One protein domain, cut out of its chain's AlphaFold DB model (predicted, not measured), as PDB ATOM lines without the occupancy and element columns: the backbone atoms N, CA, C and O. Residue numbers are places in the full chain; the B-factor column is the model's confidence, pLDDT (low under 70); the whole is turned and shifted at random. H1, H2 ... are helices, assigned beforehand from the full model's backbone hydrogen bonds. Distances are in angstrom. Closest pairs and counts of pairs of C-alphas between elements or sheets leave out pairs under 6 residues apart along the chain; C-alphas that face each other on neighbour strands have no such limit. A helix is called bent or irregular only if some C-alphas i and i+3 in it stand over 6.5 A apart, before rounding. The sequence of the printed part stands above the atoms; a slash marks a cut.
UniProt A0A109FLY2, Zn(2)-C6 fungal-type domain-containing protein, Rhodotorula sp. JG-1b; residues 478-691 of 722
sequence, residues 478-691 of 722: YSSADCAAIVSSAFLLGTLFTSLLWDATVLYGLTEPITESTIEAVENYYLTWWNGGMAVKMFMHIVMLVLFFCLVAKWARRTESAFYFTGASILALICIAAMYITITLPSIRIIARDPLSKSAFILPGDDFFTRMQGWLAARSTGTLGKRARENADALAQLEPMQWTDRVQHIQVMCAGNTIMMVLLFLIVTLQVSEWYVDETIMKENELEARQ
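What this domain is: This is residues 478 to 691 of the 722 residues of the protein "Zn(2)-C6 fungal-type domain-containing protein" of Rhodotorula sp. JG-1b (UniProt A0A109FLY2). Four helices make a loose bundle along the long helix H7: H1 and H4 run alongside H7, and H3 runs alongside H4 and crosses H1, with H1 and H4 apart from each other and H3 apart from H7. H2 packs on the end of this bundle where H1 and H4 finish, H5 and H6 make a small lobe off to one side near that end, and residues 679 to 691 of H7 stick out at the other end. The printed part has 214 residues with seven named helices, H1 to H7 in chain order, and no named strand; the class is all helix. The whole is loose, with a radius of gyration of the C-alphas of 21.1 A, and flat, spanning 75 by 52 by 27 A.

How they stand to each other: Start from H7, residues 643 to 691. H4, residues 560 to 591, touches it, closest at the C-alphas of Ser 569 and Ile 667, 5.0 A apart, at a shallow tilt of 18 degrees, opposite ways. H1, residues 478 to 507, touches H7 at Asp 503 and Cys 654, their closest C-alphas, 5.0 A apart, at a shallow tilt of 27 degrees, opposite ways; H1 has a kink of 45 degrees near residue 501. H1 and H4 are apart. H3, residues 534 to 556, touches H1 through H1's residues 481 to 492 alone, at a steep tilt of 49 degrees, closest at the C-alphas of Ala 485 and Leu 547, 5.2 A apart. H3 and H4 form a helical hairpin at 24 degrees, with the C-alphas of Trp 555 and Ala 562 closest at 5.7 A. H2, residues 516 to 531, forms a helical hairpin with H1, closest at the C-alphas of Trp 502 and Val 522, 6.0 A apart. H5, residues 608 to 619, touches H6, residues 623 to 634, closest at the C-alphas of Ala 617 and Gly 625, 4.7 A apart. Every O i to N i+4 pair is within hydrogen-bond range in H2, H3, H5, H6 and H7, against 23 of 26 in H1 and 23 of 28 in H4.

Where its parts are: Find C-alpha 643 at (21.976, -32.549, -5.180); from there H7 runs 72.4 A to C-alpha 691 at (22.909, -59.729, 61.879). H1 starts at C-alpha 478, (36.396, -49.463, 42.001), and is 40.7 A long. H4 is 45.4 A long and only just irregular, with C-alphas 582 and 585 6.6 A apart. H3 measures 32.7 A, H2 21.5 A, H6 16.3 A and H5 15.8 A.

The domain as a whole: Look at Glu 639 and Gln 691 for the two C-alphas farthest apart, 75.7 A. The printed part has no cut. The link from H4 to H5, 16 residues, is long. Mean pLDDT of the printed part is 84.7; residue 478, residues 510 to 512 and residues 595 to 610 are under 70.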
ATOM      1  N   TYR A 478      37.681 -49.005  42.522       58.59
ATOM      2  CA  TYR A 478      36.396 -49.463  42.001       58.59
ATOM      3  C   TYR A 478      35.516 -48.266  41.594       58.59
ATOM      4  O   TYR A 478      35.210 -48.114  40.411       58.59
ATOM      5  N   SER A 479      35.237 -47.360  42.539       73.19
ATOM      6  CA  SER A 479      34.416 -46.157  42.322       73.19
ATOM      7  C   SER A 479      34.961 -45.259  41.203       73.19
ATOM      8  O   SER A 479      34.222 -44.850  40.308       73.19
ATOM      9  N   SER A 480      36.271 -44.991  41.188       80.38
ATOM     10  CA  SER A 480      36.880 -44.097  40.191       80.38
ATOM     11  C   SER A 480      36.795 -44.619  38.750       80.38
ATOM     12  O   SER A 480      36.555 -43.824  37.841       80.38
ATOM     13  N   ALA A 481      36.926 -45.930  38.518       83.25
ATOM     14  CA  ALA A 481      36.776 -46.515  37.182       83.25
ATOM     15  C   ALA A 481      35.323 -46.460  36.676       83.25
ATOM     16  O   ALA A 481      35.087 -46.204  35.492       83.25
ATOM     17  N   ASP A 482      34.361 -46.669  37.576       82.88
ATOM     18  CA  ASP A 482      32.933 -46.674  37.259       82.88
ATOM     19  C   ASP A 482      32.436 -45.241  36.976       82.88
ATOM     20  O   ASP A 482      31.832 -44.983  35.931       82.88
ATOM     21  N   CYS A 483      32.812 -44.279  37.826       88.69
ATOM     22  CA  CYS A 483      32.581 -42.849  37.605       88.69
ATOM     23  C   CYS A 483      33.215 -42.353  36.294       88.69
ATOM     24  O   CYS A 483      32.569 -41.631  35.537       88.69
ATOM     25  N   ALA A 484      34.453 -42.756  35.984       91.19
ATOM     26  CA  ALA A 484      35.127 -42.353  34.748       91.19
ATOM     27  C   ALA A 484      34.421 -42.884  33.486       91.19
ATOM     28  O   ALA A 484      34.311 -42.151  32.499       91.19
ATOM     29  N   ALA A 485      33.896 -44.115  33.511       92.44
ATOM     30  CA  ALA A 485      33.109 -44.670  32.406       92.44
ATOM     31  C   ALA A 485      31.781 -43.914  32.205       92.44
ATOM     32  O   ALA A 485      31.424 -43.586  31.072       92.44
ATOM     33  N   ILE A 486      31.076 -43.571  33.289       92.56
ATOM     34  CA  ILE A 486      29.820 -42.804  33.219       92.56
ATOM     35  C   ILE A 486      30.081 -41.374  32.719       92.56
ATOM     36  O   ILE A 486      29.419 -40.929  31.786       92.56
ATOM     37  N   VAL A 487      31.080 -40.668  33.257       94.12
ATOM     38  CA  VAL A 487      31.401 -39.285  32.849       94.12
ATOM     39  C   VAL A 487      31.869 -39.210  31.392       94.12
ATOM     40  O   VAL A 487      31.435 -38.324  30.659       94.12
ATOM     41  N   SER A 488      32.716 -40.140  30.935       95.19
ATOM     42  CA  SER A 488      33.199 -40.143  29.543       95.19
ATOM     43  C   SER A 488      32.109 -40.513  28.531       95.19
ATOM     44  O   SER A 488      32.023 -39.879  27.479       95.19
ATOM     45  N   SER A 489      31.228 -41.469  28.847       94.38
ATOM     46  CA  SER A 489      30.079 -41.797  27.988       94.38
ATOM     47  C   SER A 489      29.012 -40.695  27.981       94.38
ATOM     48  O   SER A 489      28.528 -40.345  26.907       94.38
ATOM     49  N   ALA A 490      28.712 -40.073  29.127       94.12
ATOM     50  CA  ALA A 490      27.804 -38.925  29.211       94.12
ATOM     51  C   ALA A 490      28.343 -37.685  28.472       94.12
ATOM     52  O   ALA A 490      27.577 -36.985  27.813       94.12
ATOM     53  N   PHE A 491      29.657 -37.434  28.517       95.88
ATOM     54  CA  PHE A 491      30.287 -36.372  27.728       95.88
ATOM     55  C   PHE A 491      30.112 -36.608  26.220       95.88
ATOM     56  O   PHE A 491      29.663 -35.712  25.506       95.88
ATOM     57  N   LEU A 492      30.409 -37.819  25.735       95.12
ATOM     58  CA  LEU A 492      30.244 -38.157  24.317       95.12
ATOM     59  C   LEU A 492      28.769 -38.091  23.887       95.12
ATOM     60  O   LEU A 492      28.474 -37.542  22.824       95.12
ATOM     61  N   LEU A 493      27.842 -38.544  24.738       95.44
ATOM     62  CA  LEU A 493      26.397 -38.396  24.529       95.44
ATOM     63  C   LEU A 493      25.998 -36.913  24.419       95.44
ATOM     64  O   LEU A 493      25.214 -36.555  23.549       95.44
ATOM     65  N   GLY A 494      26.589 -36.033  25.234       94.94
ATOM     66  CA  GLY A 494      26.412 -34.582  25.129       94.94
ATOM     67  C   GLY A 494      26.908 -34.000  23.799       94.94
ATOM     68  O   GLY A 494      26.225 -33.169  23.207       94.94
ATOM     69  N   THR A 495      28.053 -34.462  23.283       93.00
ATOM     70  CA  THR A 495      28.572 -33.998  21.978       93.00
ATOM     71  C   THR A 495      27.709 -34.458  20.801       93.00
ATOM     72  O   THR A 495      27.387 -33.663  19.924       93.00
ATOM     73  N   LEU A 496      27.252 -35.713  20.789       93.94
ATOM     74  CA  LEU A 496      26.310 -36.164  19.764       93.94
ATOM     75  C   LEU A 496      24.904 -35.562  19.951       93.94
ATOM     76  O   LEU A 496      24.202 -35.387  18.960       93.94
ATOM     77  N   PHE A 497      24.506 -35.147  21.160       94.44
ATOM     78  CA  PHE A 497      23.266 -34.391  21.368       94.44
ATOM     79  C   PHE A 497      23.309 -33.007  20.698       94.44
ATOM     80  O   PHE A 497      22.304 -32.583  20.133       94.44
ATOM     81  N   THR A 498      24.462 -32.319  20.670       92.75
ATOM     82  CA  THR A 498      24.584 -31.071  19.888       92.75
ATOM     83  C   THR A 498      24.479 -31.321  18.384       92.75
ATOM     84  O   THR A 498      23.924 -30.486  17.674       92.75
ATOM     85  N   SER A 499      24.935 -32.483  17.901       92.12
ATOM     86  CA  SER A 499      24.732 -32.904  16.506       92.12
ATOM     87  C   SER A 499      23.280 -33.266  16.214       92.12
ATOM     88  O   SER A 499      22.773 -32.887  15.164       92.12
ATOM     89  N   LEU A 500      22.577 -33.891  17.164       92.62
ATOM     90  CA  LEU A 500      21.164 -34.253  17.038       92.62
ATOM     91  C   LEU A 500      20.273 -33.041  16.714       92.62
ATOM     92  O   LEU A 500      19.308 -33.185  15.971       92.62
ATOM     93  N   LEU A 501      20.608 -31.849  17.222       91.38
ATOM     94  CA  LEU A 501      19.882 -30.607  16.914       91.38
ATOM     95  C   LEU A 501      19.942 -30.236  15.423       91.38
ATOM     96  O   LEU A 501      18.973 -29.699  14.893       91.38
ATOM     97  N   TRP A 502      21.050 -30.548  14.746       92.00
ATOM     98  CA  TRP A 502      21.220 -30.349  13.304       92.00
ATOM     99  C   TRP A 502      20.689 -31.545  12.510       92.00
ATOM    100  O   TRP A 502      19.921 -31.362  11.567       92.00
ATOM    101  N   ASP A 503      21.004 -32.768  12.940       92.69
ATOM    102  CA  ASP A 503      20.559 -34.020  12.315       92.69
ATOM    103  C   ASP A 503      19.024 -34.118  12.258       92.69
ATOM    104  O   ASP A 503      18.462 -34.573  11.259       92.69
ATOM    105  N   ALA A 504      18.328 -33.623  13.288       90.31
ATOM    106  CA  ALA A 504      16.871 -33.568  13.334       90.31
ATOM    107  C   ALA A 504      16.257 -32.677  12.243       90.31
ATOM    108  O   ALA A 504      15.156 -32.976  11.786       90.31
ATOM    109  N   THR A 505      16.953 -31.636  11.770       89.81
ATOM    110  CA  THR A 505      16.460 -30.809  10.648       89.81
ATOM    111  C   THR A 505      16.437 -31.580   9.325       89.81
ATOM    112  O   THR A 505      15.599 -31.301   8.472       89.81
ATOM    113  N   VAL A 506      17.304 -32.591   9.177       88.81
ATOM    114  CA  VAL A 506      17.456 -33.391   7.950       88.81
ATOM    115  C   VAL A 506      16.662 -34.704   8.007       88.81
ATOM    116  O   VAL A 506      16.114 -35.127   6.991       88.81
ATOM    117  N   LEU A 507      16.581 -35.353   9.178       88.00
ATOM    118  CA  LEU A 507      15.812 -36.596   9.375       88.00
ATOM    119  C   LEU A 507      14.334 -36.356   9.696       88.00
ATOM    120  O   LEU A 507      13.484 -37.144   9.286       88.00
ATOM    121  N   TYR A 508      14.037 -35.318  10.479       82.56
ATOM    122  CA  TYR A 508      12.717 -35.079  11.070       82.56
ATOM    123  C   TYR A 508      12.123 -33.725  10.658       82.56
ATOM    124  O   TYR A 508      11.176 -33.261  11.290       82.56
ATOM    125  N   GLY A 509      12.653 -33.096   9.600       73.06
ATOM    126  CA  GLY A 509      12.099 -31.877   9.010       73.06
ATOM    127  C   GLY A 509      10.645 -32.093   8.586       73.06
ATOM    128  O   GLY A 509      10.368 -32.757   7.587       73.06
ATOM    129  N   LEU A 510       9.700 -31.578   9.376       54.28
ATOM    130  CA  LEU A 510       8.280 -31.821   9.145       54.28
ATOM    131  C   LEU A 510       7.763 -30.983   7.969       54.28
ATOM    132  O   LEU A 510       7.711 -29.759   8.028       54.28
ATOM    133  N   THR A 511       7.251 -31.675   6.951       51.62
ATOM    134  CA  THR A 511       6.350 -31.179   5.886       51.62
ATOM    135  C   THR A 511       6.872 -30.161   4.864       51.62
ATOM    136  O   THR A 511       6.255 -30.057   3.805       51.62
ATOM    137  N   GLU A 512       7.988 -29.468   5.090       67.06
ATOM    138  CA  GLU A 512       8.587 -28.561   4.092       67.06
ATOM    139  C   GLU A 512       9.690 -29.278   3.273       67.06
ATOM    140  O   GLU A 512      10.445 -30.071   3.842       67.06
ATOM    141  N   PRO A 513       9.800 -29.074   1.941       73.94
ATOM    142  CA  PRO A 513      10.858 -29.697   1.144       73.94
ATOM    143  C   PRO A 513      12.252 -29.239   1.593       73.94
ATOM    144  O   PRO A 513      12.483 -28.052   1.816       73.94
ATOM    145  N   ILE A 514      13.195 -30.186   1.675       79.56
ATOM    146  CA  ILE A 514      14.577 -29.948   2.116       79.56
ATOM    147  C   ILE A 514      15.216 -28.845   1.260       79.56
ATOM    148  O   ILE A 514      15.443 -29.024   0.062       79.56
ATOM    149  N   THR A 515      15.511 -27.706   1.885       86.19
ATOM    150  CA  THR A 515      16.100 -26.539   1.225       86.19
ATOM    151  C   THR A 515      17.623 -26.631   1.165       86.19
ATOM    152  O   THR A 515      18.275 -27.139   2.082       86.19
ATOM    153  N   GLU A 516      18.214 -26.085   0.097       85.88
ATOM    154  CA  GLU A 516      19.673 -26.034  -0.088       85.88
ATOM    155  C   GLU A 516      20.375 -25.330   1.083       85.88
ATOM    156  O   GLU A 516      21.388 -25.818   1.577       85.88
ATOM    157  N   SER A 517      19.779 -24.258   1.612       86.38
ATOM    158  CA  SER A 517      20.282 -23.523   2.778       86.38
ATOM    159  C   SER A 517      20.304 -24.344   4.073       86.38
ATOM    160  O   SER A 517      21.201 -24.148   4.891       86.38
ATOM    161  N   THR A 518      19.369 -25.282   4.270       88.12
ATOM    162  CA  THR A 518      19.376 -26.181   5.441       88.12
ATOM    163  C   THR A 518      20.526 -27.179   5.337       88.12
ATOM    164  O   THR A 518      21.279 -27.364   6.293       88.12
ATOM    165  N   ILE A 519      20.718 -27.766   4.153       88.94
ATOM    166  CA  ILE A 519      21.831 -28.680   3.868       88.94
ATOM    167  C   ILE A 519      23.183 -27.970   4.009       88.94
ATOM    168  O   ILE A 519      24.073 -28.484   4.684       88.94
ATOM    169  N   GLU A 520      23.323 -26.758   3.470       86.94
ATOM    170  CA  GLU A 520      24.529 -25.945   3.644       86.94
ATOM    171  C   GLU A 520      24.781 -25.583   5.112       86.94
ATOM    172  O   GLU A 520      25.931 -25.607   5.549       86.94
ATOM    173  N   ALA A 521      23.753 -25.282   5.908       88.50
ATOM    174  CA  ALA A 521      23.929 -24.998   7.332       88.50
ATOM    175  C   ALA A 521      24.411 -26.234   8.120       88.50
ATOM    176  O   ALA A 521      25.312 -26.119   8.955       88.50
ATOM    177  N   VAL A 522      23.876 -27.420   7.813       90.12
ATOM    178  CA  VAL A 522      24.278 -28.696   8.432       90.12
ATOM    179  C   VAL A 522      25.698 -29.099   8.017       90.12
ATOM    180  O   VAL A 522      26.499 -29.478   8.873       90.12
ATOM    181  N   GLU A 523      26.064 -28.958   6.740       88.88
ATOM    182  CA  GLU A 523      27.450 -29.160   6.291       88.88
ATOM    183  C   GLU A 523      28.413 -28.180   6.963       88.88
ATOM    184  O   GLU A 523      29.448 -28.608   7.471       88.88
ATOM    185  N   ASN A 524      28.067 -26.890   7.041       87.50
ATOM    186  CA  ASN A 524      28.874 -25.901   7.759       87.50
ATOM    187  C   ASN A 524      29.066 -26.299   9.233       87.50
ATOM    188  O   ASN A 524      30.194 -26.231   9.721       87.50
ATOM    189  N   TYR A 525      28.028 -26.785   9.927       89.31
ATOM    190  CA  TYR A 525      28.152 -27.325  11.289       89.31
ATOM    191  C   TYR A 525      29.169 -28.477  11.362       89.31
ATOM    192  O   TYR A 525      30.115 -28.404  12.153       89.31
ATOM    193  N   TYR A 526      29.051 -29.499  10.513       88.69
ATOM    194  CA  TYR A 526      30.019 -30.605  10.473       88.69
ATOM    195  C   TYR A 526      31.434 -30.151  10.090       88.69
ATOM    196  O   TYR A 526      32.421 -30.664  10.626       88.69
ATOM    197  N   LEU A 527      31.551 -29.127   9.249       85.31
ATOM    198  CA  LEU A 527      32.821 -28.504   8.900       85.31
ATOM    199  C   LEU A 527      33.397 -27.627  10.020       85.31
ATOM    200  O   LEU A 527      34.614 -27.456  10.041       85.31
ATOM    201  N   THR A 528      32.619 -27.147  11.000       85.00
ATOM    202  CA  THR A 528      33.202 -26.542  12.219       85.00
ATOM    203  C   THR A 528      33.959 -27.576  13.051       85.00
ATOM    204  O   THR A 528      35.061 -27.302  13.525       85.00
ATOM    205  N   TRP A 529      33.433 -28.801  13.154       84.19
ATOM    206  CA  TRP A 529      34.122 -29.920  13.796       84.19
ATOM    207  C   TRP A 529      35.325 -30.390  12.972       84.19
ATOM    208  O   TRP A 529      36.402 -30.618  13.534       84.19
ATOM    209  N   TRP A 530      35.183 -30.475  11.643       82.75
ATOM    210  CA  TRP A 530      36.290 -30.838  10.754       82.75
ATOM    211  C   TRP A 530      37.410 -29.799  10.735       82.75
ATOM    212  O   TRP A 530      38.571 -30.177  10.756       82.75
ATOM    213  N   ASN A 531      37.117 -28.499  10.761       80.62
ATOM    214  CA  ASN A 531      38.137 -27.444  10.820       80.62
ATOM    215  C   ASN A 531      38.569 -27.106  12.259       80.62
ATOM    216  O   ASN A 531      39.481 -26.306  12.467       80.62
ATOM    217  N   GLY A 532      37.964 -27.752  13.262       81.00
ATOM    218  CA  GLY A 532      38.251 -27.546  14.676       81.00
ATOM    219  C   GLY A 532      39.735 -27.706  15.019       81.00
ATOM    220  O   GLY A 532      40.434 -28.587  14.505       81.00
ATOM    221  N   GLY A 533      40.224 -26.847  15.918       82.62
ATOM    222  CA  GLY A 533      41.625 -26.834  16.330       82.62
ATOM    223  C   GLY A 533      42.095 -28.195  16.855       82.62
ATOM    224  O   GLY A 533      41.351 -28.911  17.527       82.62
ATOM    225  N   MET A 534      43.355 -28.544  16.578       80.00
ATOM    226  CA  MET A 534      43.925 -29.874  16.849       80.00
ATOM    227  C   MET A 534      43.703 -30.399  18.277       80.00
ATOM    228  O   MET A 534      43.519 -31.603  18.459       80.00
ATOM    229  N   ALA A 535      43.673 -29.513  19.276       82.88
ATOM    230  CA  ALA A 535      43.368 -29.867  20.659       82.88
ATOM    231  C   ALA A 535      41.955 -30.460  20.832       82.88
ATOM    232  O   ALA A 535      41.807 -31.460  21.528       82.88
ATOM    233  N   VAL A 536      40.935 -29.907  20.162       85.81
ATOM    234  CA  VAL A 536      39.538 -30.378  20.242       85.81
ATOM    235  C   VAL A 536      39.410 -31.772  19.624       85.81
ATOM    236  O   VAL A 536      38.890 -32.689  20.259       85.81
ATOM    237  N   LYS A 537      39.975 -31.961  18.423       83.81
ATOM    238  CA  LYS A 537      40.020 -33.260  17.729       83.81
ATOM    239  C   LYS A 537      40.689 -34.337  18.584       83.81
ATOM    240  O   LYS A 537      40.174 -35.450  18.682       83.81
ATOM    241  N   MET A 538      41.816 -34.009  19.217       86.88
ATOM    242  CA  MET A 538      42.528 -34.929  20.109       86.88
ATOM    243  C   MET A 538      41.748 -35.215  21.392       86.88
ATOM    244  O   MET A 538      41.662 -36.371  21.791       86.88
ATOM    245  N   PHE A 539      41.135 -34.202  22.006       90.31
ATOM    246  CA  PHE A 539      40.353 -34.356  23.232       90.31
ATOM    247  C   PHE A 539      39.192 -35.348  23.061       90.31
ATOM    248  O   PHE A 539      39.068 -36.270  23.864       90.31
ATOM    249  N   MET A 540      38.425 -35.249  21.970       88.94
ATOM    250  CA  MET A 540      37.330 -36.188  21.666       88.94
ATOM    251  C   MET A 540      37.812 -37.644  21.578       88.94
ATOM    252  O   MET A 540      37.245 -38.541  22.204       88.94
ATOM    253  N   HIS A 541      38.919 -37.878  20.865       89.44
ATOM    254  CA  HIS A 541      39.526 -39.205  20.754       89.44
ATOM    255  C   HIS A 541      40.096 -39.703  22.090       89.44
ATOM    256  O   HIS A 541      39.988 -40.888  22.393       89.44
ATOM    257  N   ILE A 542      40.667 -38.816  22.913       92.12
ATOM    258  CA  ILE A 542      41.161 -39.155  24.254       92.12
ATOM    259  C   ILE A 542      40.004 -39.580  25.164       92.12
ATOM    260  O   ILE A 542      40.131 -40.607  25.823       92.12
ATOM    261  N   VAL A 543      38.866 -38.876  25.170       94.69
ATOM    262  CA  VAL A 543      37.700 -39.270  25.987       94.69
ATOM    263  C   VAL A 543      37.140 -40.628  25.542       94.69
ATOM    264  O   VAL A 543      36.863 -41.477  26.387       94.69
ATOM    265  N   MET A 544      37.061 -40.890  24.231       91.50
ATOM    266  CA  MET A 544      36.658 -42.201  23.699       91.50
ATOM    267  C   MET A 544      37.643 -43.327  24.072       91.50
ATOM    268  O   MET A 544      37.220 -44.430  24.420       91.50
ATOM    269  N   LEU A 545      38.953 -43.058  24.055       92.38
ATOM    270  CA  LEU A 545      39.970 -44.017  24.504       92.38
ATOM    271  C   LEU A 545      39.918 -44.249  26.021       92.38
ATOM    272  O   LEU A 545      40.064 -45.390  26.455       92.38
ATOM    273  N   VAL A 546      39.673 -43.212  26.827       93.62
ATOM    274  CA  VAL A 546      39.471 -43.340  28.280       93.62
ATOM    275  C   VAL A 546      38.256 -44.221  28.569       93.62
ATOM    276  O   VAL A 546      38.395 -45.181  29.322       93.62
ATOM    277  N   LEU A 547      37.116 -43.985  27.909       94.69
ATOM    278  CA  LEU A 547      35.928 -44.840  28.021       94.69
ATOM    279  C   LEU A 547      36.258 -46.309  27.700       94.69
ATOM    280  O   LEU A 547      35.932 -47.204  28.482       94.69
ATOM    281  N   PHE A 548      36.967 -46.561  26.593       94.50
ATOM    282  CA  PHE A 548      37.404 -47.906  26.211       94.50
ATOM    283  C   PHE A 548      38.303 -48.558  27.274       94.50
ATOM    284  O   PHE A 548      38.041 -49.689  27.690       94.50
ATOM    285  N   PHE A 549      39.340 -47.865  27.753       93.44
ATOM    286  CA  PHE A 549      40.259 -48.421  28.749       93.44
ATOM    287  C   PHE A 549      39.603 -48.616  30.122       93.44
ATOM    288  O   PHE A 549      39.889 -49.622  30.772       93.44
ATOM    289  N   CYS A 550      38.683 -47.740  30.538       92.69
ATOM    290  CA  CYS A 550      37.874 -47.930  31.743       92.69
ATOM    291  C   CYS A 550      37.012 -49.195  31.638       92.69
ATOM    292  O   CYS A 550      37.092 -50.053  32.518       92.69
ATOM    293  N   LEU A 551      36.263 -49.380  30.544       92.75
ATOM    294  CA  LEU A 551      35.457 -50.591  30.348       92.75
ATOM    295  C   LEU A 551      36.324 -51.862  30.268       92.75
ATOM    296  O   LEU A 551      35.983 -52.874  30.878       92.75
ATOM    297  N   VAL A 552      37.480 -51.828  29.596       92.56
ATOM    298  CA  VAL A 552      38.411 -52.974  29.545       92.56
ATOM    299  C   VAL A 552      39.016 -53.291  30.922       92.56
ATOM    300  O   VAL A 552      39.165 -54.467  31.268       92.56
ATOM    301  N   ALA A 553      39.318 -52.280  31.742       89.75
ATOM    302  CA  ALA A 553      39.768 -52.474  33.121       89.75
ATOM    303  C   ALA A 553      38.660 -53.075  34.007       89.75
ATOM    304  O   ALA A 553      38.925 -54.003  34.774       89.75
ATOM    305  N   LYS A 554      37.409 -52.624  33.846       87.62
ATOM    306  CA  LYS A 554      36.228 -53.213  34.498       87.62
ATOM    307  C   LYS A 554      36.006 -54.672  34.079       87.62
ATOM    308  O   LYS A 554      35.847 -55.540  34.933       87.62
ATOM    309  N   TRP A 555      36.099 -54.978  32.786       89.12
ATOM    310  CA  TRP A 555      35.989 -56.339  32.239       89.12
ATOM    311  C   TRP A 555      37.055 -57.289  32.801       89.12
ATOM    312  O   TRP A 555      36.782 -58.455  33.103       89.12
ATOM    313  N   ALA A 556      38.271 -56.784  33.028       88.94
ATOM    314  CA  ALA A 556      39.348 -57.549  33.647       88.94
ATOM    315  C   ALA A 556      39.050 -57.981  35.100       88.94
ATOM    316  O   ALA A 556      39.666 -58.948  35.558       88.94
ATOM    317  N   ARG A 557      38.086 -57.347  35.799       78.06
ATOM    318  CA  ARG A 557      37.646 -57.734  37.159       78.06
ATOM    319  C   ARG A 557      37.019 -59.140  37.203       78.06
ATOM    320  O   ARG A 557      37.098 -59.797  38.237       78.06
ATOM    321  N   ARG A 558      36.455 -59.636  36.087       77.19
ATOM    322  CA  ARG A 558      35.800 -60.963  35.959       77.19
ATOM    323  C   ARG A 558      34.733 -61.263  37.033       77.19
ATOM    324  O   ARG A 558      34.577 -62.421  37.428       77.19
ATOM    325  N   THR A 559      34.010 -60.247  37.504       83.88
ATOM    326  CA  THR A 559      32.775 -60.449  38.280       83.88
ATOM    327  C   THR A 559      31.653 -60.910  37.352       83.88
ATOM    328  O   THR A 559      31.700 -60.676  36.143       83.88
ATOM    329  N   GLU A 560      30.643 -61.586  37.899       85.50
ATOM    330  CA  GLU A 560      29.514 -62.066  37.093       85.50
ATOM    331  C   GLU A 560      28.671 -60.890  36.562       85.50
ATOM    332  O   GLU A 560      28.273 -60.928  35.401       85.50
ATOM    333  N   SER A 561      28.541 -59.791  37.323       83.31
ATOM    334  CA  SER A 561      27.965 -58.518  36.855       83.31
ATOM    335  C   SER A 561      28.720 -57.941  35.646       83.31
ATOM    336  O   SER A 561      28.119 -57.707  34.592       83.31
ATOM    337  N   ALA A 562      30.048 -57.800  35.733       83.94
ATOM    338  CA  ALA A 562      30.862 -57.233  34.655       83.94
ATOM    339  C   ALA A 562      30.823 -58.066  33.358       83.94
ATOM    340  O   ALA A 562      30.939 -57.499  32.268       83.94
ATOM    341  N   PHE A 563      30.629 -59.390  33.442       86.81
ATOM    342  CA  PHE A 563      30.504 -60.241  32.253       86.81
ATOM    343  C   PHE A 563      29.256 -59.941  31.407       86.81
ATOM    344  O   PHE A 563      29.293 -60.165  30.196       86.81
ATOM    345  N   TYR A 564      28.190 -59.394  32.002       90.12
ATOM    346  CA  TYR A 564      26.972 -59.017  31.283       90.12
ATOM    347  C   TYR A 564      26.905 -57.506  31.015       90.12
ATOM    348  O   TYR A 564      26.860 -57.103  29.852       90.12
ATOM    349  N   PHE A 565      26.960 -56.662  32.051       92.56
ATOM    350  CA  PHE A 565      26.735 -55.214  31.920       92.56
ATOM    351  C   PHE A 565      27.897 -54.508  31.204       92.56
ATOM    352  O   PHE A 565      27.720 -53.934  30.123       92.56
ATOM    353  N   THR A 566      29.115 -54.612  31.740       93.19
ATOM    354  CA  THR A 566      30.329 -54.126  31.063       93.19
ATOM    355  C   THR A 566      30.592 -54.852  29.735       93.19
ATOM    356  O   THR A 566      31.056 -54.221  28.787       93.19
ATOM    357  N   GLY A 567      30.228 -56.131  29.600       93.31
ATOM    358  CA  GLY A 567      30.340 -56.877  28.336       93.31
ATOM    359  C   GLY A 567      29.505 -56.300  27.198       93.31
ATOM    360  O   GLY A 567      30.038 -55.978  26.133       93.31
ATOM    361  N   ALA A 568      28.207 -56.107  27.438       94.44
ATOM    362  CA  ALA A 568      27.314 -55.439  26.495       94.44
ATOM    363  C   ALA A 568      27.762 -53.989  26.225       94.44
ATOM    364  O   ALA A 568      27.711 -53.539  25.081       94.44
ATOM    365  N   SER A 569      28.294 -53.295  27.240       95.00
ATOM    366  CA  SER A 569      28.848 -51.940  27.089       95.00
ATOM    367  C   SER A 569      30.062 -51.900  26.146       95.00
ATOM    368  O   SER A 569      30.149 -51.019  25.292       95.00
ATOM    369  N   ILE A 570      30.986 -52.866  26.245       95.25
ATOM    370  CA  ILE A 570      32.135 -52.990  25.329       95.25
ATOM    371  C   ILE A 570      31.668 -53.311  23.908       95.25
ATOM    372  O   ILE A 570      32.185 -52.726  22.957       95.25
ATOM    373  N   LEU A 571      30.693 -54.210  23.743       95.75
ATOM    374  CA  LEU A 571      30.162 -54.553  22.423       95.75
ATOM    375  C   LEU A 571      29.499 -53.338  21.754       95.75
ATOM    376  O   LEU A 571      29.805 -53.038  20.603       95.75
ATOM    377  N   ALA A 572      28.673 -52.592  22.493       96.00
ATOM    378  CA  ALA A 572      28.074 -51.344  22.021       96.00
ATOM    379  C   ALA A 572      29.140 -50.295  21.652       96.00
ATOM    380  O   ALA A 572      29.023 -49.648  20.611       96.00
ATOM    381  N   LEU A 573      30.219 -50.172  22.435       95.69
ATOM    382  CA  LEU A 573      31.326 -49.258  22.132       95.69
ATOM    383  C   LEU A 573      32.105 -49.669  20.874       95.69
ATOM    384  O   LEU A 573      32.515 -48.805  20.102       95.69
ATOM    385  N   ILE A 574      32.272 -50.971  20.624       95.62
ATOM    386  CA  ILE A 574      32.860 -51.483  19.376       95.62
ATOM    387  C   ILE A 574      31.950 -51.159  18.181       95.62
ATOM    388  O   ILE A 574      32.456 -50.749  17.138       95.62
ATOM    389  N   CYS A 575      30.625 -51.269  18.330       95.38
ATOM    390  CA  CYS A 575      29.672 -50.849  17.297       95.38
ATOM    391  C   CYS A 575      29.741 -49.336  17.021       95.38
ATOM    392  O   CYS A 575      29.828 -48.949  15.857       95.38
ATOM    393  N   ILE A 576      29.792 -48.489  18.057       95.69
ATOM    394  CA  ILE A 576      29.982 -47.031  17.916       95.69
ATOM    395  C   ILE A 576      31.295 -46.725  17.186       95.69
ATOM    396  O   ILE A 576      31.296 -45.994  16.200       95.69
ATOM    397  N   ALA A 577      32.410 -47.317  17.625       92.12
ATOM    398  CA  ALA A 577      33.715 -47.102  17.005       92.12
ATOM    399  C   ALA A 577      33.739 -47.555  15.534       92.12
ATOM    400  O   ALA A 577      34.330 -46.877  14.696       92.12
ATOM    401  N   ALA A 578      33.066 -48.663  15.204       92.50
ATOM    402  CA  ALA A 578      32.911 -49.110  13.825       92.50
ATOM    403  C   ALA A 578      32.125 -48.087  12.988       92.50
ATOM    404  O   ALA A 578      32.630 -47.668  11.952       92.50
ATOM    405  N   MET A 579      30.955 -47.633  13.453       93.25
ATOM    406  CA  MET A 579      30.129 -46.645  12.739       93.25
ATOM    407  C   MET A 579      30.840 -45.298  12.561       93.25
ATOM    408  O   MET A 579      30.813 -44.730  11.470       93.25
ATOM    409  N   TYR A 580      31.548 -44.819  13.584       91.50
ATOM    410  CA  TYR A 580      32.362 -43.607  13.498       91.50
ATOM    411  C   TYR A 580      33.451 -43.714  12.415       91.50
ATOM    412  O   TYR A 580      33.670 -42.776  11.648       91.50
ATOM    413  N   ILE A 581      34.113 -44.873  12.318       89.25
ATOM    414  CA  ILE A 581      35.197 -45.125  11.357       89.25
ATOM    415  C   ILE A 581      34.680 -45.383   9.932       89.25
ATOM    416  O   ILE A 581      35.374 -45.028   8.979       89.25
ATOM    417  N   THR A 582      33.502 -45.992   9.759       87.12
ATOM    418  CA  THR A 582      32.978 -46.384   8.434       87.12
ATOM    419  C   THR A 582      31.944 -45.432   7.840       87.12
ATOM    420  O   THR A 582      31.777 -45.448   6.624       87.12
ATOM    421  N   ILE A 583      31.278 -44.607   8.653       91.56
ATOM    422  CA  ILE A 583      30.250 -43.651   8.213       91.56
ATOM    423  C   ILE A 583      30.733 -42.222   8.480       91.56
ATOM    424  O   ILE A 583      31.051 -41.496   7.542       91.56
ATOM    425  N   THR A 584      30.863 -41.826   9.749       90.00
ATOM    426  CA  THR A 584      31.092 -40.419  10.124       90.00
ATOM    427  C   THR A 584      32.413 -39.861   9.577       90.00
ATOM    428  O   THR A 584      32.423 -38.781   8.988       90.00
ATOM    429  N   LEU A 585      33.532 -40.584   9.719       86.06
ATOM    430  CA  LEU A 585      34.835 -40.123   9.218       86.06
ATOM    431  C   LEU A 585      34.916 -40.050   7.676       86.06
ATOM    432  O   LEU A 585      35.413 -39.035   7.180       86.06
ATOM    433  N   PRO A 586      34.450 -41.050   6.898       84.06
ATOM    434  CA  PRO A 586      34.357 -40.926   5.444       84.06
ATOM    435  C   PRO A 586      33.425 -39.801   4.991       84.06
ATOM    436  O   PRO A 586      33.836 -39.002   4.153       84.06
ATOM    437  N   SER A 587      32.222 -39.683   5.564       87.81
ATOM    438  CA  SER A 587      31.237 -38.694   5.114       87.81
ATOM    439  C   SER A 587      31.704 -37.255   5.307       87.81
ATOM    440  O   SER A 587      31.669 -36.472   4.357       87.81
ATOM    441  N   ILE A 588      32.236 -36.904   6.482       85.75
ATOM    442  CA  ILE A 588      32.751 -35.544   6.713       85.75
ATOM    443  C   ILE A 588      33.955 -35.256   5.797       85.75
ATOM    444  O   ILE A 588      34.095 -34.141   5.300       85.75
ATOM    445  N   ARG A 589      34.792 -36.260   5.493       82.00
ATOM    446  CA  ARG A 589      35.929 -36.107   4.568       82.00
ATOM    447  C   ARG A 589      35.509 -35.914   3.108       82.00
ATOM    448  O   ARG A 589      36.235 -35.245   2.377       82.00
ATOM    449  N   ILE A 590      34.395 -36.507   2.681       81.56
ATOM    450  CA  ILE A 590      33.826 -36.290   1.344       81.56
ATOM    451  C   ILE A 590      33.287 -34.856   1.253       81.56
ATOM    452  O   ILE A 590      33.689 -34.125   0.354       81.56
ATOM    453  N   ILE A 591      32.492 -34.421   2.238       83.00
ATOM    454  CA  ILE A 591      31.972 -33.041   2.329       83.00
ATOM    455  C   ILE A 591      33.126 -32.021   2.319       83.00
ATOM    456  O   ILE A 591      33.115 -31.081   1.534       83.00
ATOM    457  N   ALA A 592      34.182 -32.250   3.107       78.88
ATOM    458  CA  ALA A 592      35.368 -31.387   3.174       78.88
ATOM    459  C   ALA A 592      36.265 -31.401   1.913       78.88
ATOM    460  O   ALA A 592      37.312 -30.749   1.906       78.88
ATOM    461  N   ARG A 593      35.907 -32.165   0.872       74.75
ATOM    462  CA  ARG A 593      36.631 -32.242  -0.408       74.75
ATOM    463  C   ARG A 593      35.767 -31.942  -1.636       74.75
ATOM    464  O   ARG A 593      36.327 -31.888  -2.728       74.75
ATOM    465  N   ASP A 594      34.456 -31.740  -1.490       71.00
ATOM    466  CA  ASP A 594      33.581 -31.442  -2.626       71.00
ATOM    467  C   ASP A 594      33.827 -30.002  -3.138       71.00
ATOM    468  O   ASP A 594      33.639 -29.043  -2.379       71.00
ATOM    469  N   PRO A 595      34.239 -29.810  -4.408       53.81
ATOM    470  CA  PRO A 595      34.549 -28.491  -4.959       53.81
ATOM    471  C   PRO A 595      33.314 -27.606  -5.222       53.81
ATOM    472  O   PRO A 595      33.491 -26.428  -5.533       53.81
ATOM    473  N   LEU A 596      32.085 -28.128  -5.108       54.09
ATOM    474  CA  LEU A 596      30.842 -27.343  -5.151       54.09
ATOM    475  C   LEU A 596      30.322 -26.949  -3.757       54.09
ATOM    476  O   LEU A 596      29.321 -26.233  -3.661       54.09
ATOM    477  N   SER A 597      30.984 -27.366  -2.673       61.72
ATOM    478  CA  SER A 597      30.583 -26.990  -1.315       61.72
ATOM    479  C   SER A 597      30.778 -25.479  -1.073       61.72
ATOM    480  O   SER A 597      31.890 -24.970  -0.938       61.72
ATOM    481  N   LYS A 598      29.672 -24.717  -0.997       62.69
ATOM    482  CA  LYS A 598      29.697 -23.257  -0.738       62.69
ATOM    483  C   LYS A 598      30.120 -22.894   0.699       62.69
ATOM    484  O   LYS A 598      30.204 -21.718   1.051       62.69
ATOM    485  N   SER A 599      30.372 -23.896   1.539       59.62
ATOM    486  CA  SER A 599      30.827 -23.805   2.928       59.62
ATOM    487  C   SER A 599      32.241 -23.219   3.031       59.62
ATOM    488  O   SER A 599      33.247 -23.930   3.035       59.62
ATOM    489  N   ALA A 600      32.306 -21.890   3.108       49.09
ATOM    490  CA  ALA A 600      33.493 -21.065   2.876       49.09
ATOM    491  C   ALA A 600      34.566 -21.078   3.995       49.09
ATOM    492  O   ALA A 600      35.126 -20.031   4.325       49.09
ATOM    493  N   PHE A 601      34.867 -22.235   4.599       53.03
ATOM    494  CA  PHE A 601      35.840 -22.335   5.699       53.03
ATOM    495  C   PHE A 601      36.762 -23.566   5.655       53.03
ATOM    496  O   PHE A 601      37.139 -24.101   6.694       53.03
ATOM    497  N   ILE A 602      37.168 -24.014   4.462       56.50
ATOM    498  CA  ILE A 602      38.265 -24.988   4.324       56.50
ATOM    499  C   ILE A 602      39.592 -24.275   4.636       56.50
ATOM    500  O   ILE A 602      40.111 -23.510   3.822       56.50
ATOM    501  N   LEU A 603      40.149 -24.517   5.825       53.56
ATOM    502  CA  LEU A 603      41.474 -24.014   6.202       53.56
ATOM    503  C   LEU A 603      42.573 -24.759   5.411       53.56
ATOM    504  O   LEU A 603      42.590 -25.990   5.432       53.56
ATOM    505  N   PRO A 604      43.526 -24.070   4.745       50.78
ATOM    506  CA  PRO A 604      44.565 -24.743   3.962       50.78
ATOM    507  C   PRO A 604      45.554 -25.556   4.820       50.78
ATOM    508  O   PRO A 604      46.537 -25.023   5.340       50.78
ATOM    509  N   GLY A 605      45.335 -26.867   4.932       57.72
ATOM    510  CA  GLY A 605      46.301 -27.795   5.521       57.72
ATOM    511  C   GLY A 605      45.784 -29.227   5.662       57.72
ATOM    512  O   GLY A 605      44.619 -29.448   5.970       57.72
ATOM    513  N   ASP A 606      46.668 -30.214   5.484       62.22
ATOM    514  CA  ASP A 606      46.348 -31.613   5.784       62.22
ATOM    515  C   ASP A 606      46.076 -31.801   7.282       62.22
ATOM    516  O   ASP A 606      46.990 -31.687   8.109       62.22
ATOM    517  N   ASP A 607      44.846 -32.186   7.622       66.19
ATOM    518  CA  ASP A 607      44.489 -32.658   8.957       66.19
ATOM    519  C   ASP A 607      45.481 -33.680   9.495       66.19
ATOM    520  O   ASP A 607      45.914 -34.581   8.776       66.19
ATOM    521  N   PHE A 608      45.764 -33.632  10.799       66.69
ATOM    522  CA  PHE A 608      46.634 -34.620  11.439       66.69
ATOM    523  C   PHE A 608      46.196 -36.060  11.147       66.69
ATOM    524  O   PHE A 608      47.053 -36.910  10.937       66.69
ATOM    525  N   PHE A 609      44.891 -36.348  11.092       63.78
ATOM    526  CA  PHE A 609      44.405 -37.684  10.742       63.78
ATOM    527  C   PHE A 609      44.659 -38.035   9.273       63.78
ATOM    528  O   PHE A 609      45.142 -39.132   9.008       63.78
ATOM    529  N   THR A 610      44.447 -37.110   8.334       69.44
ATOM    530  CA  THR A 610      44.806 -37.281   6.913       69.44
ATOM    531  C   THR A 610      46.314 -37.490   6.747       69.44
ATOM    532  O   THR A 610      46.742 -38.431   6.080       69.44
ATOM    533  N   ARG A 611      47.133 -36.693   7.439       72.44
ATOM    534  CA  ARG A 611      48.600 -36.770   7.456       72.44
ATOM    535  C   ARG A 611      49.125 -38.038   8.136       72.44
ATOM    536  O   ARG A 611      50.090 -38.626   7.659       72.44
ATOM    537  N   MET A 612      48.494 -38.489   9.220       72.00
ATOM    538  CA  MET A 612      48.827 -39.734   9.920       72.00
ATOM    539  C   MET A 612      48.411 -40.953   9.097       72.00
ATOM    540  O   MET A 612      49.186 -41.900   9.004       72.00
ATOM    541  N   GLN A 613      47.244 -40.927   8.448       73.00
ATOM    542  CA  GLN A 613      46.839 -41.952   7.485       73.00
ATOM    543  C   GLN A 613      47.786 -41.986   6.283       73.00
ATOM    544  O   GLN A 613      48.215 -43.069   5.908       73.00
ATOM    545  N   GLY A 614      48.183 -40.836   5.732       71.94
ATOM    546  CA  GLY A 614      49.183 -40.748   4.663       71.94
ATOM    547  C   GLY A 614      50.548 -41.296   5.090       71.94
ATOM    548  O   GLY A 614      51.144 -42.097   4.375       71.94
ATOM    549  N   TRP A 615      51.018 -40.954   6.294       78.94
ATOM    550  CA  TRP A 615      52.258 -41.488   6.869       78.94
ATOM    551  C   TRP A 615      52.189 -43.002   7.110       78.94
ATOM    552  O   TRP A 615      53.125 -43.724   6.760       78.94
ATOM    553  N   LEU A 616      51.073 -43.499   7.654       76.62
ATOM    554  CA  LEU A 616      50.823 -44.930   7.835       76.62
ATOM    555  C   LEU A 616      50.767 -45.646   6.483       76.62
ATOM    556  O   LEU A 616      51.472 -46.632   6.321       76.62
ATOM    557  N   ALA A 617      50.021 -45.130   5.506       75.12
ATOM    558  CA  ALA A 617      49.886 -45.699   4.166       75.12
ATOM    559  C   ALA A 617      51.212 -45.702   3.392       75.12
ATOM    560  O   ALA A 617      51.502 -46.659   2.670       75.12
ATOM    561  N   ALA A 618      52.046 -44.672   3.555       77.19
ATOM    562  CA  ALA A 618      53.396 -44.619   2.999       77.19
ATOM    563  C   ALA A 618      54.322 -45.661   3.650       77.19
ATOM    564  O   ALA A 618      55.079 -46.334   2.950       77.19
ATOM    565  N   ARG A 619      54.239 -45.833   4.979       79.69
ATOM    566  CA  ARG A 619      55.101 -46.743   5.754       79.69
ATOM    567  C   ARG A 619      54.633 -48.204   5.746       79.69
ATOM    568  O   ARG A 619      55.452 -49.099   5.937       79.69
ATOM    569  N   SER A 620      53.346 -48.464   5.528       79.62
ATOM    570  CA  SER A 620      52.778 -49.809   5.440       79.62
ATOM    571  C   SER A 620      53.081 -50.435   4.082       79.62
ATOM    572  O   SER A 620      52.630 -49.944   3.044       79.62
ATOM    573  N   THR A 621      53.811 -51.545   4.091       77.44
ATOM    574  CA  THR A 621      53.988 -52.419   2.929       77.44
ATOM    575  C   THR A 621      52.851 -53.447   2.847       77.44
ATOM    576  O   THR A 621      52.201 -53.762   3.844       77.44
ATOM    577  N   GLY A 622      52.589 -53.969   1.645       84.12
ATOM    578  CA  GLY A 622      51.526 -54.952   1.401       84.12
ATOM    579  C   GLY A 622      50.170 -54.355   0.997       84.12
ATOM    580  O   GLY A 622      50.033 -53.164   0.716       84.12
ATOM    581  N   THR A 623      49.154 -55.219   0.927       82.88
ATOM    582  CA  THR A 623      47.844 -54.936   0.308       82.88
ATOM    583  C   THR A 623      47.055 -53.821   0.993       82.88
ATOM    584  O   THR A 623      46.415 -53.027   0.306       82.88
ATOM    585  N   LEU A 624      47.128 -53.722   2.324       75.94
ATOM    586  CA  LEU A 624      46.455 -52.671   3.094       75.94
ATOM    587  C   LEU A 624      46.987 -51.276   2.726       75.94
ATOM    588  O   LEU A 624      46.206 -50.352   2.517       75.94
ATOM    589  N   GLY A 625      48.311 -51.146   2.582       78.94
ATOM    590  CA  GLY A 625      48.966 -49.893   2.202       78.94
ATOM    591  C   GLY A 625      48.684 -49.471   0.763       78.94
ATOM    592  O   GLY A 625      48.551 -48.279   0.502       78.94
ATOM    593  N   LYS A 626      48.531 -50.435  -0.160       83.25
ATOM    594  CA  LYS A 626      48.110 -50.160  -1.544       83.25
ATOM    595  C   LYS A 626      46.685 -49.593  -1.570       83.25
ATOM    596  O   LYS A 626      46.510 -48.465  -2.017       83.25
ATOM    597  N   ARG A 627      45.727 -50.289  -0.940       81.56
ATOM    598  CA  ARG A 627      44.326 -49.839  -0.820       81.56
ATOM    599  C   ARG A 627      44.183 -48.482  -0.132       81.56
ATOM    600  O   ARG A 627      43.346 -47.683  -0.526       81.56
ATOM    601  N   ALA A 628      45.000 -48.199   0.883       75.38
ATOM    602  CA  ALA A 628      44.969 -46.912   1.576       75.38
ATOM    603  C   ALA A 628      45.414 -45.732   0.688       75.38
ATOM    604  O   ALA A 628      44.930 -44.621   0.890       75.38
ATOM    605  N   ARG A 629      46.302 -45.967  -0.289       78.19
ATOM    606  CA  ARG A 629      46.703 -44.969  -1.297       78.19
ATOM    607  C   ARG A 629      45.647 -44.857  -2.390       78.19
ATOM    608  O   ARG A 629      45.123 -43.775  -2.586       78.19
ATOM    609  N   GLU A 630      45.225 -45.985  -2.963       83.31
ATOM    610  CA  GLU A 630      44.163 -46.050  -3.982       83.31
ATOM    611  C   GLU A 630      42.878 -45.339  -3.524       83.31
ATOM    612  O   GLU A 630      42.312 -44.540  -4.265       83.31
ATOM    613  N   ASN A 631      42.461 -45.543  -2.268       77.50
ATOM    614  CA  ASN A 631      41.330 -44.821  -1.685       77.50
ATOM    615  C   ASN A 631      41.611 -43.322  -1.494       77.50
ATOM    616  O   ASN A 631      40.691 -42.524  -1.634       77.50
ATOM    617  N   ALA A 632      42.837 -42.920  -1.141       74.81
ATOM    618  CA  ALA A 632      43.202 -41.513  -0.951       74.81
ATOM    619  C   ALA A 632      43.287 -40.739  -2.279       74.81
ATOM    620  O   ALA A 632      42.923 -39.560  -2.304       74.81
ATOM    621  N   ASP A 633      43.715 -41.420  -3.345       79.31
ATOM    622  CA  ASP A 633      43.766 -40.931  -4.724       79.31
ATOM    623  C   ASP A 633      42.345 -40.826  -5.307       79.31
ATOM    624  O   ASP A 633      41.976 -39.780  -5.837       79.31
ATOM    625  N   ALA A 634      41.492 -41.840  -5.104       77.94
ATOM    626  CA  ALA A 634      40.066 -41.773  -5.447       77.94
ATOM    627  C   ALA A 634      39.342 -40.643  -4.685       77.94
ATOM    628  O   ALA A 634      38.606 -39.863  -5.281       77.94
ATOM    629  N   LEU A 635      39.635 -40.469  -3.389       71.75
ATOM    630  CA  LEU A 635      39.182 -39.327  -2.579       71.75
ATOM    631  C   LEU A 635      39.755 -37.972  -3.040       71.75
ATOM    632  O   LEU A 635      39.383 -36.953  -2.460       71.75
ATOM    633  N   ALA A 636      40.694 -37.925  -3.987       71.06
ATOM    634  CA  ALA A 636      41.218 -36.696  -4.596       71.06
ATOM    635  C   ALA A 636      40.717 -36.479  -6.039       71.06
ATOM    636  O   ALA A 636      40.913 -35.401  -6.590       71.06
ATOM    637  N   GLN A 637      40.060 -37.483  -6.629       78.12
ATOM    638  CA  GLN A 637      39.453 -37.461  -7.965       78.12
ATOM    639  C   GLN A 637      37.918 -37.548  -7.892       78.12
ATOM    640  O   GLN A 637      37.280 -38.030  -8.823       78.12
ATOM    641  N   LEU A 638      37.322 -37.120  -6.771       71.25
ATOM    642  CA  LEU A 638      35.870 -37.109  -6.608       71.25
ATOM    643  C   LEU A 638      35.224 -36.146  -7.610       71.25
ATOM    644  O   LEU A 638      35.552 -34.960  -7.651       71.25
ATOM    645  N   GLU A 639      34.283 -36.672  -8.389       73.75
ATOM    646  CA  GLU A 639      33.355 -35.865  -9.175       73.75
ATOM    647  C   GLU A 639      32.394 -35.116  -8.223       73.75
ATOM    648  O   GLU A 639      32.040 -35.674  -7.178       73.75
ATOM    649  N   PRO A 640      31.990 -33.862  -8.519       70.69
ATOM    650  CA  PRO A 640      31.155 -33.080  -7.607       70.69
ATOM    651  C   PRO A 640      29.782 -33.723  -7.394       70.69
ATOM    652  O   PRO A 640      29.147 -34.179  -8.351       70.69
ATOM    653  N   MET A 641      29.305 -33.758  -6.150       76.44
ATOM    654  CA  MET A 641      28.135 -34.560  -5.804       76.44
ATOM    655  C   MET A 641      26.829 -33.916  -6.292       76.44
ATOM    656  O   MET A 641      26.561 -32.737  -6.046       76.44
ATOM    657  N   GLN A 642      25.978 -34.699  -6.961       85.88
ATOM    658  CA  GLN A 642      24.651 -34.236  -7.378       85.88
ATOM    659  C   GLN A 642      23.760 -33.958  -6.160       85.88
ATOM    660  O   GLN A 642      23.893 -34.593  -5.115       85.88
ATOM    661  N   TRP A 643      22.818 -33.017  -6.294       84.19
ATOM    662  CA  TRP A 643      21.976 -32.549  -5.180       84.19
ATOM    663  C   TRP A 643      21.235 -33.681  -4.446       84.19
ATOM    664  O   TRP A 643      21.229 -33.718  -3.215       84.19
ATOM    665  N   THR A 644      20.654 -34.631  -5.184       87.12
ATOM    666  CA  THR A 644      19.978 -35.814  -4.622       87.12
ATOM    667  C   THR A 644      20.905 -36.650  -3.753       87.12
ATOM    668  O   THR A 644      20.524 -37.100  -2.672       87.12
ATOM    669  N   ASP A 645      22.132 -36.824  -4.221       87.56
ATOM    670  CA  ASP A 645      23.106 -37.752  -3.670       87.56
ATOM    671  C   ASP A 645      23.748 -37.122  -2.427       87.56
ATOM    672  O   ASP A 645      23.910 -37.792  -1.410       87.56
ATOM    673  N   ARG A 646      23.967 -35.798  -2.456       86.75
ATOM    674  CA  ARG A 646      24.368 -34.957  -1.315       86.75
ATOM    675  C   ARG A 646      23.351 -35.028  -0.175       86.75
ATOM    676  O   ARG A 646      23.736 -35.280   0.966       86.75
ATOM    677  N   VAL A 647      22.054 -34.897  -0.476       88.62
ATOM    678  CA  VAL A 647      20.977 -35.046   0.524       88.62
ATOM    679  C   VAL A 647      20.960 -36.458   1.120       88.62
ATOM    680  O   VAL A 647      20.958 -36.594   2.344       88.62
ATOM    681  N   GLN A 648      21.004 -37.507   0.291       90.62
ATOM    682  CA  GLN A 648      21.018 -38.901   0.765       90.62
ATOM    683  C   GLN A 648      22.259 -39.214   1.616       90.62
ATOM    684  O   GLN A 648      22.156 -39.843   2.670       90.62
ATOM    685  N   HIS A 649      23.432 -38.744   1.194       89.69
ATOM    686  CA  HIS A 649      24.696 -38.923   1.901       89.69
ATOM    687  C   HIS A 649      24.667 -38.296   3.305       89.69
ATOM    688  O   HIS A 649      25.065 -38.939   4.281       89.69
ATOM    689  N   ILE A 650      24.131 -37.078   3.431       90.19
ATOM    690  CA  ILE A 650      23.969 -36.406   4.727       90.19
ATOM    691  C   ILE A 650      22.921 -37.128   5.579       90.19
ATOM    692  O   ILE A 650      23.191 -37.408   6.744       90.19
ATOM    693  N   GLN A 651      21.777 -37.528   5.009       92.00
ATOM    694  CA  GLN A 651      20.763 -38.324   5.717       92.00
ATOM    695  C   GLN A 651      21.349 -39.610   6.324       92.00
ATOM    696  O   GLN A 651      21.074 -39.917   7.485       92.00
ATOM    697  N   VAL A 652      22.205 -40.332   5.591       92.44
ATOM    698  CA  VAL A 652      22.900 -41.532   6.094       92.44
ATOM    699  C   VAL A 652      23.877 -41.198   7.229       92.44
ATOM    700  O   VAL A 652      23.912 -41.917   8.231       92.44
ATOM    701  N   MET A 653      24.631 -40.099   7.128       92.56
ATOM    702  CA  MET A 653      25.540 -39.645   8.191       92.56
ATOM    703  C   MET A 653      24.780 -39.271   9.479       92.56
ATOM    704  O   MET A 653      25.110 -39.761  10.562       92.56
ATOM    705  N   CYS A 654      23.730 -38.459   9.361       93.38
ATOM    706  CA  CYS A 654      22.875 -38.009  10.462       93.38
ATOM    707  C   CYS A 654      22.109 -39.178  11.125       93.38
ATOM    708  O   CYS A 654      21.991 -39.251  12.352       93.38
ATOM    709  N   ALA A 655      21.660 -40.161  10.338       94.56
ATOM    710  CA  ALA A 655      21.098 -41.409  10.857       94.56
ATOM    711  C   ALA A 655      22.149 -42.240  11.615       94.56
ATOM    712  O   ALA A 655      21.867 -42.759  12.697       94.56
ATOM    713  N   GLY A 656      23.381 -42.317  11.100       94.44
ATOM    714  CA  GLY A 656      24.505 -42.970  11.773       94.44
ATOM    715  C   GLY A 656      24.803 -42.364  13.148       94.44
ATOM    716  O   GLY A 656      24.935 -43.094  14.133       94.44
ATOM    717  N   ASN A 657      24.821 -41.034  13.245       94.12
ATOM    718  CA  ASN A 657      25.015 -40.309  14.504       94.12
ATOM    719  C   ASN A 657      23.854 -40.535  15.490       94.12
ATOM    720  O   ASN A 657      24.087 -40.757  16.681       94.12
ATOM    721  N   THR A 658      22.615 -40.594  14.992       94.38
ATOM    722  CA  THR A 658      21.420 -40.917  15.793       94.38
ATOM    723  C   THR A 658      21.479 -42.344  16.365       94.38
ATOM    724  O   THR A 658      21.129 -42.569  17.524       94.38
ATOM    725  N   ILE A 659      21.995 -43.323  15.614       95.00
ATOM    726  CA  ILE A 659      22.211 -44.690  16.121       95.00
ATOM    727  C   ILE A 659      23.335 -44.717  17.173       95.00
ATOM    728  O   ILE A 659      23.195 -45.378  18.204       95.00
ATOM    729  N   MET A 660      24.423 -43.964  16.974       95.88
ATOM    730  CA  MET A 660      25.492 -43.847  17.977       95.88
ATOM    731  C   MET A 660      25.005 -43.203  19.288       95.88
ATOM    732  O   MET A 660      25.427 -43.645  20.358       95.88
ATOM    733  N   MET A 661      24.065 -42.248  19.237       95.12
ATOM    734  CA  MET A 661      23.372 -41.722  20.428       95.12
ATOM    735  C   MET A 661      22.653 -42.825  21.212       95.12
ATOM    736  O   MET A 661      22.839 -42.939  22.423       95.12
ATOM    737  N   VAL A 662      21.870 -43.672  20.534       96.12
ATOM    738  CA  VAL A 662      21.141 -44.782  21.177       96.12
ATOM    739  C   VAL A 662      22.108 -45.797  21.800       96.12
ATOM    740  O   VAL A 662      21.881 -46.260  22.918       96.12
ATOM    741  N   LEU A 663      23.222 -46.103  21.129       96.69
ATOM    742  CA  LEU A 663      24.254 -47.001  21.660       96.69
ATOM    743  C   LEU A 663      25.006 -46.401  22.865       96.69
ATOM    744  O   LEU A 663      25.304 -47.132  23.811       96.69
ATOM    745  N   LEU A 664      25.276 -45.089  22.890       95.88
ATOM    746  CA  LEU A 664      25.857 -44.421  24.064       95.88
ATOM    747  C   LEU A 664      24.869 -44.362  25.232       95.88
ATOM    748  O   LEU A 664      25.261 -44.615  26.370       95.88
ATOM    749  N   PHE A 665      23.590 -44.091  24.967       96.06
ATOM    750  CA  PHE A 665      22.542 -44.124  25.987       96.06
ATOM    751  C   PHE A 665      22.381 -45.530  26.586       96.06
ATOM    752  O   PHE A 665      22.236 -45.672  27.801       96.06
ATOM    753  N   LEU A 666      22.497 -46.581  25.767       95.62
ATOM    754  CA  LEU A 666      22.556 -47.965  26.238       95.62
ATOM    755  C   LEU A 666      23.778 -48.201  27.145       95.62
ATOM    756  O   LEU A 666      23.619 -48.796  28.208       95.62
ATOM    757  N   ILE A 667      24.970 -47.703  26.791       95.94
ATOM    758  CA  ILE A 667      26.171 -47.803  27.647       95.94
ATOM    759  C   ILE A 667      25.959 -47.096  28.992       95.94
ATOM    760  O   ILE A 667      26.201 -47.708  30.030       95.94
ATOM    761  N   VAL A 668      25.480 -45.847  28.999       95.38
ATOM    762  CA  VAL A 668      25.187 -45.101  30.239       95.38
ATOM    763  C   VAL A 668      24.189 -45.880  31.102       95.38
ATOM    764  O   VAL A 668      24.447 -46.109  32.283       95.38
ATOM    765  N   THR A 669      23.095 -46.359  30.502       94.94
ATOM    766  CA  THR A 669      22.067 -47.165  31.182       94.94
ATOM    767  C   THR A 669      22.658 -48.436  31.799       94.94
ATOM    768  O   THR A 669      22.416 -48.720  32.972       94.94
ATOM    769  N   LEU A 670      23.482 -49.176  31.048       93.62
ATOM    770  CA  LEU A 670      24.139 -50.395  31.522       93.62
ATOM    771  C   LEU A 670      25.103 -50.112  32.683       93.62
ATOM    772  O   LEU A 670      25.078 -50.841  33.672       93.62
ATOM    773  N   GLN A 671      25.907 -49.050  32.605       93.50
ATOM    774  CA  GLN A 671      26.855 -48.685  33.665       93.50
ATOM    775  C   GLN A 671      26.153 -48.206  34.947       93.50
ATOM    776  O   GLN A 671      26.569 -48.590  36.040       93.50
ATOM    777  N   VAL A 672      25.055 -47.449  34.833       92.12
ATOM    778  CA  VAL A 672      24.208 -47.082  35.983       92.12
ATOM    779  C   VAL A 672      23.518 -48.315  36.579       92.12
ATOM    780  O   VAL A 672      23.421 -48.420  37.800       92.12
ATOM    781  N   SER A 673      23.090 -49.277  35.753       91.56
ATOM    782  CA  SER A 673      22.500 -50.528  36.250       91.56
ATOM    783  C   SER A 673      23.519 -51.452  36.933       91.56
ATOM    784  O   SER A 673      23.183 -52.045  37.952       91.56
ATOM    785  N   GLU A 674      24.769 -51.515  36.448       90.94
ATOM    786  CA  GLU A 674      25.862 -52.241  37.117       90.94
ATOM    787  C   GLU A 674      26.126 -51.637  38.506       90.94
ATOM    788  O   GLU A 674      26.120 -52.362  39.498       90.94
ATOM    789  N   TRP A 675      26.242 -50.303  38.592       87.75
ATOM    790  CA  TRP A 675      26.398 -49.594  39.867       87.75
ATOM    791  C   TRP A 675      25.229 -49.852  40.826       87.75
ATOM    792  O   TRP A 675      25.463 -50.183  41.983       87.75
ATOM    793  N   TYR A 676      23.981 -49.746  40.356       89.19
ATOM    794  CA  TYR A 676      22.799 -49.970  41.192       89.19
ATOM    795  C   TYR A 676      22.735 -51.405  41.739       89.19
ATOM    796  O   TYR A 676      22.471 -51.593  42.924       89.19
ATOM    797  N   VAL A 677      23.012 -52.410  40.899       90.44
ATOM    798  CA  VAL A 677      23.011 -53.824  41.308       90.44
ATOM    799  C   VAL A 677      24.111 -54.098  42.332       90.44
ATOM    800  O   VAL A 677      23.816 -54.617  43.411       90.44
ATOM    801  N   ASP A 678      25.355 -53.704  42.050       85.44
ATOM    802  CA  ASP A 678      26.469 -53.960  42.966       85.44
ATOM    803  C   ASP A 678      26.287 -53.177  44.299       85.44
ATOM    804  O   ASP A 678      26.557 -53.722  45.370       85.44
ATOM    805  N   GLU A 679      25.707 -51.967  44.278       86.06
ATOM    806  CA  GLU A 679      25.318 -51.181  45.472       86.06
ATOM    807  C   GLU A 679      24.196 -51.847  46.299       86.06
ATOM    808  O   GLU A 679      24.234 -51.811  47.534       86.06
ATOM    809  N   THR A 680      23.196 -52.476  45.663       88.94
ATOM    810  CA  THR A 680      22.177 -53.255  46.400       88.94
ATOM    811  C   THR A 680      22.786 -54.480  47.076       88.94
ATOM    812  O   THR A 680      22.549 -54.696  48.265       88.94
ATOM    813  N   ILE A 681      23.664 -55.204  46.374       87.88
ATOM    814  CA  ILE A 681      24.367 -56.373  46.913       87.88
ATOM    815  C   ILE A 681      25.246 -55.969  48.107       87.88
ATOM    816  O   ILE A 681      25.250 -56.668  49.121       87.88
ATOM    817  N   MET A 682      25.957 -54.837  48.056       83.69
ATOM    818  CA  MET A 682      26.747 -54.357  49.205       83.69
ATOM    819  C   MET A 682      25.877 -54.079  50.441       83.69
ATOM    820  O   MET A 682      26.249 -54.479  51.545       83.69
ATOM    821  N   LYS A 683      24.696 -53.472  50.272       87.12
ATOM    822  CA  LYS A 683      23.769 -53.197  51.386       87.12
ATOM    823  C   LYS A 683      23.187 -54.463  52.006       87.12
ATOM    824  O   LYS A 683      23.050 -54.522  53.225       87.12
ATOM    825  N   GLU A 684      22.880 -55.473  51.200       91.88
ATOM    826  CA  GLU A 684      22.425 -56.776  51.697       91.88
ATOM    827  C   GLU A 684      23.529 -57.466  52.518       91.88
ATOM    828  O   GLU A 684      23.290 -57.822  53.672       91.88
ATOM    829  N   ASN A 685      24.765 -57.521  52.002       88.19
ATOM    830  CA  ASN A 685      25.921 -58.062  52.736       88.19
ATOM    831  C   ASN A 685      26.199 -57.307  54.052       88.19
ATOM    832  O   ASN A 685      26.533 -57.929  55.061       88.19
ATOM    833  N   GLU A 686      26.051 -55.977  54.087       90.25
ATOM    834  CA  GLU A 686      26.181 -55.204  55.331       90.25
ATOM    835  C   GLU A 686      25.098 -55.550  56.363       90.25
ATOM    836  O   GLU A 686      25.381 -55.597  57.563       90.25
ATOM    837  N   LEU A 687      23.858 -55.779  55.927       91.00
ATOM    838  CA  LEU A 687      22.763 -56.161  56.819       91.00
ATOM    839  C   LEU A 687      22.937 -57.588  57.348       91.00
ATOM    840  O   LEU A 687      22.672 -57.817  58.530       91.00
ATOM    841  N   GLU A 688      23.420 -58.520  56.526       90.69
ATOM    842  CA  GLU A 688      23.793 -59.870  56.964       90.69
ATOM    843  C   GLU A 688      24.957 -59.822  57.963       90.69
ATOM    844  O   GLU A 688      24.827 -60.351  59.065       90.69
ATOM    845  N   ALA A 689      26.037 -59.086  57.679       91.38
ATOM    846  CA  ALA A 689      27.170 -58.941  58.599       91.38
ATOM    847  C   ALA A 689      26.777 -58.304  59.949       91.38
ATOM    848  O   ALA A 689      27.278 -58.704  61.004       91.38
ATOM    849  N   ARG A 690      25.842 -57.341  59.954       91.50
ATOM    850  CA  ARG A 690      25.280 -56.765  61.193       91.50
ATOM    851  C   ARG A 690      24.414 -57.774  61.955       91.50
ATOM    852  O   ARG A 690      24.450 -57.778  63.187       91.50
ATOM    853  N   GLN A 691      23.668 -58.635  61.260       91.69
ATOM    854  CA  GLN A 691      22.909 -59.729  61.879       91.69
ATOM    855  C   GLN A 691      23.834 -60.807  62.455       91.69
ATOM    856  O   GLN A 691      23.623 -61.221  63.594       91.69
TER     857      GLN A 691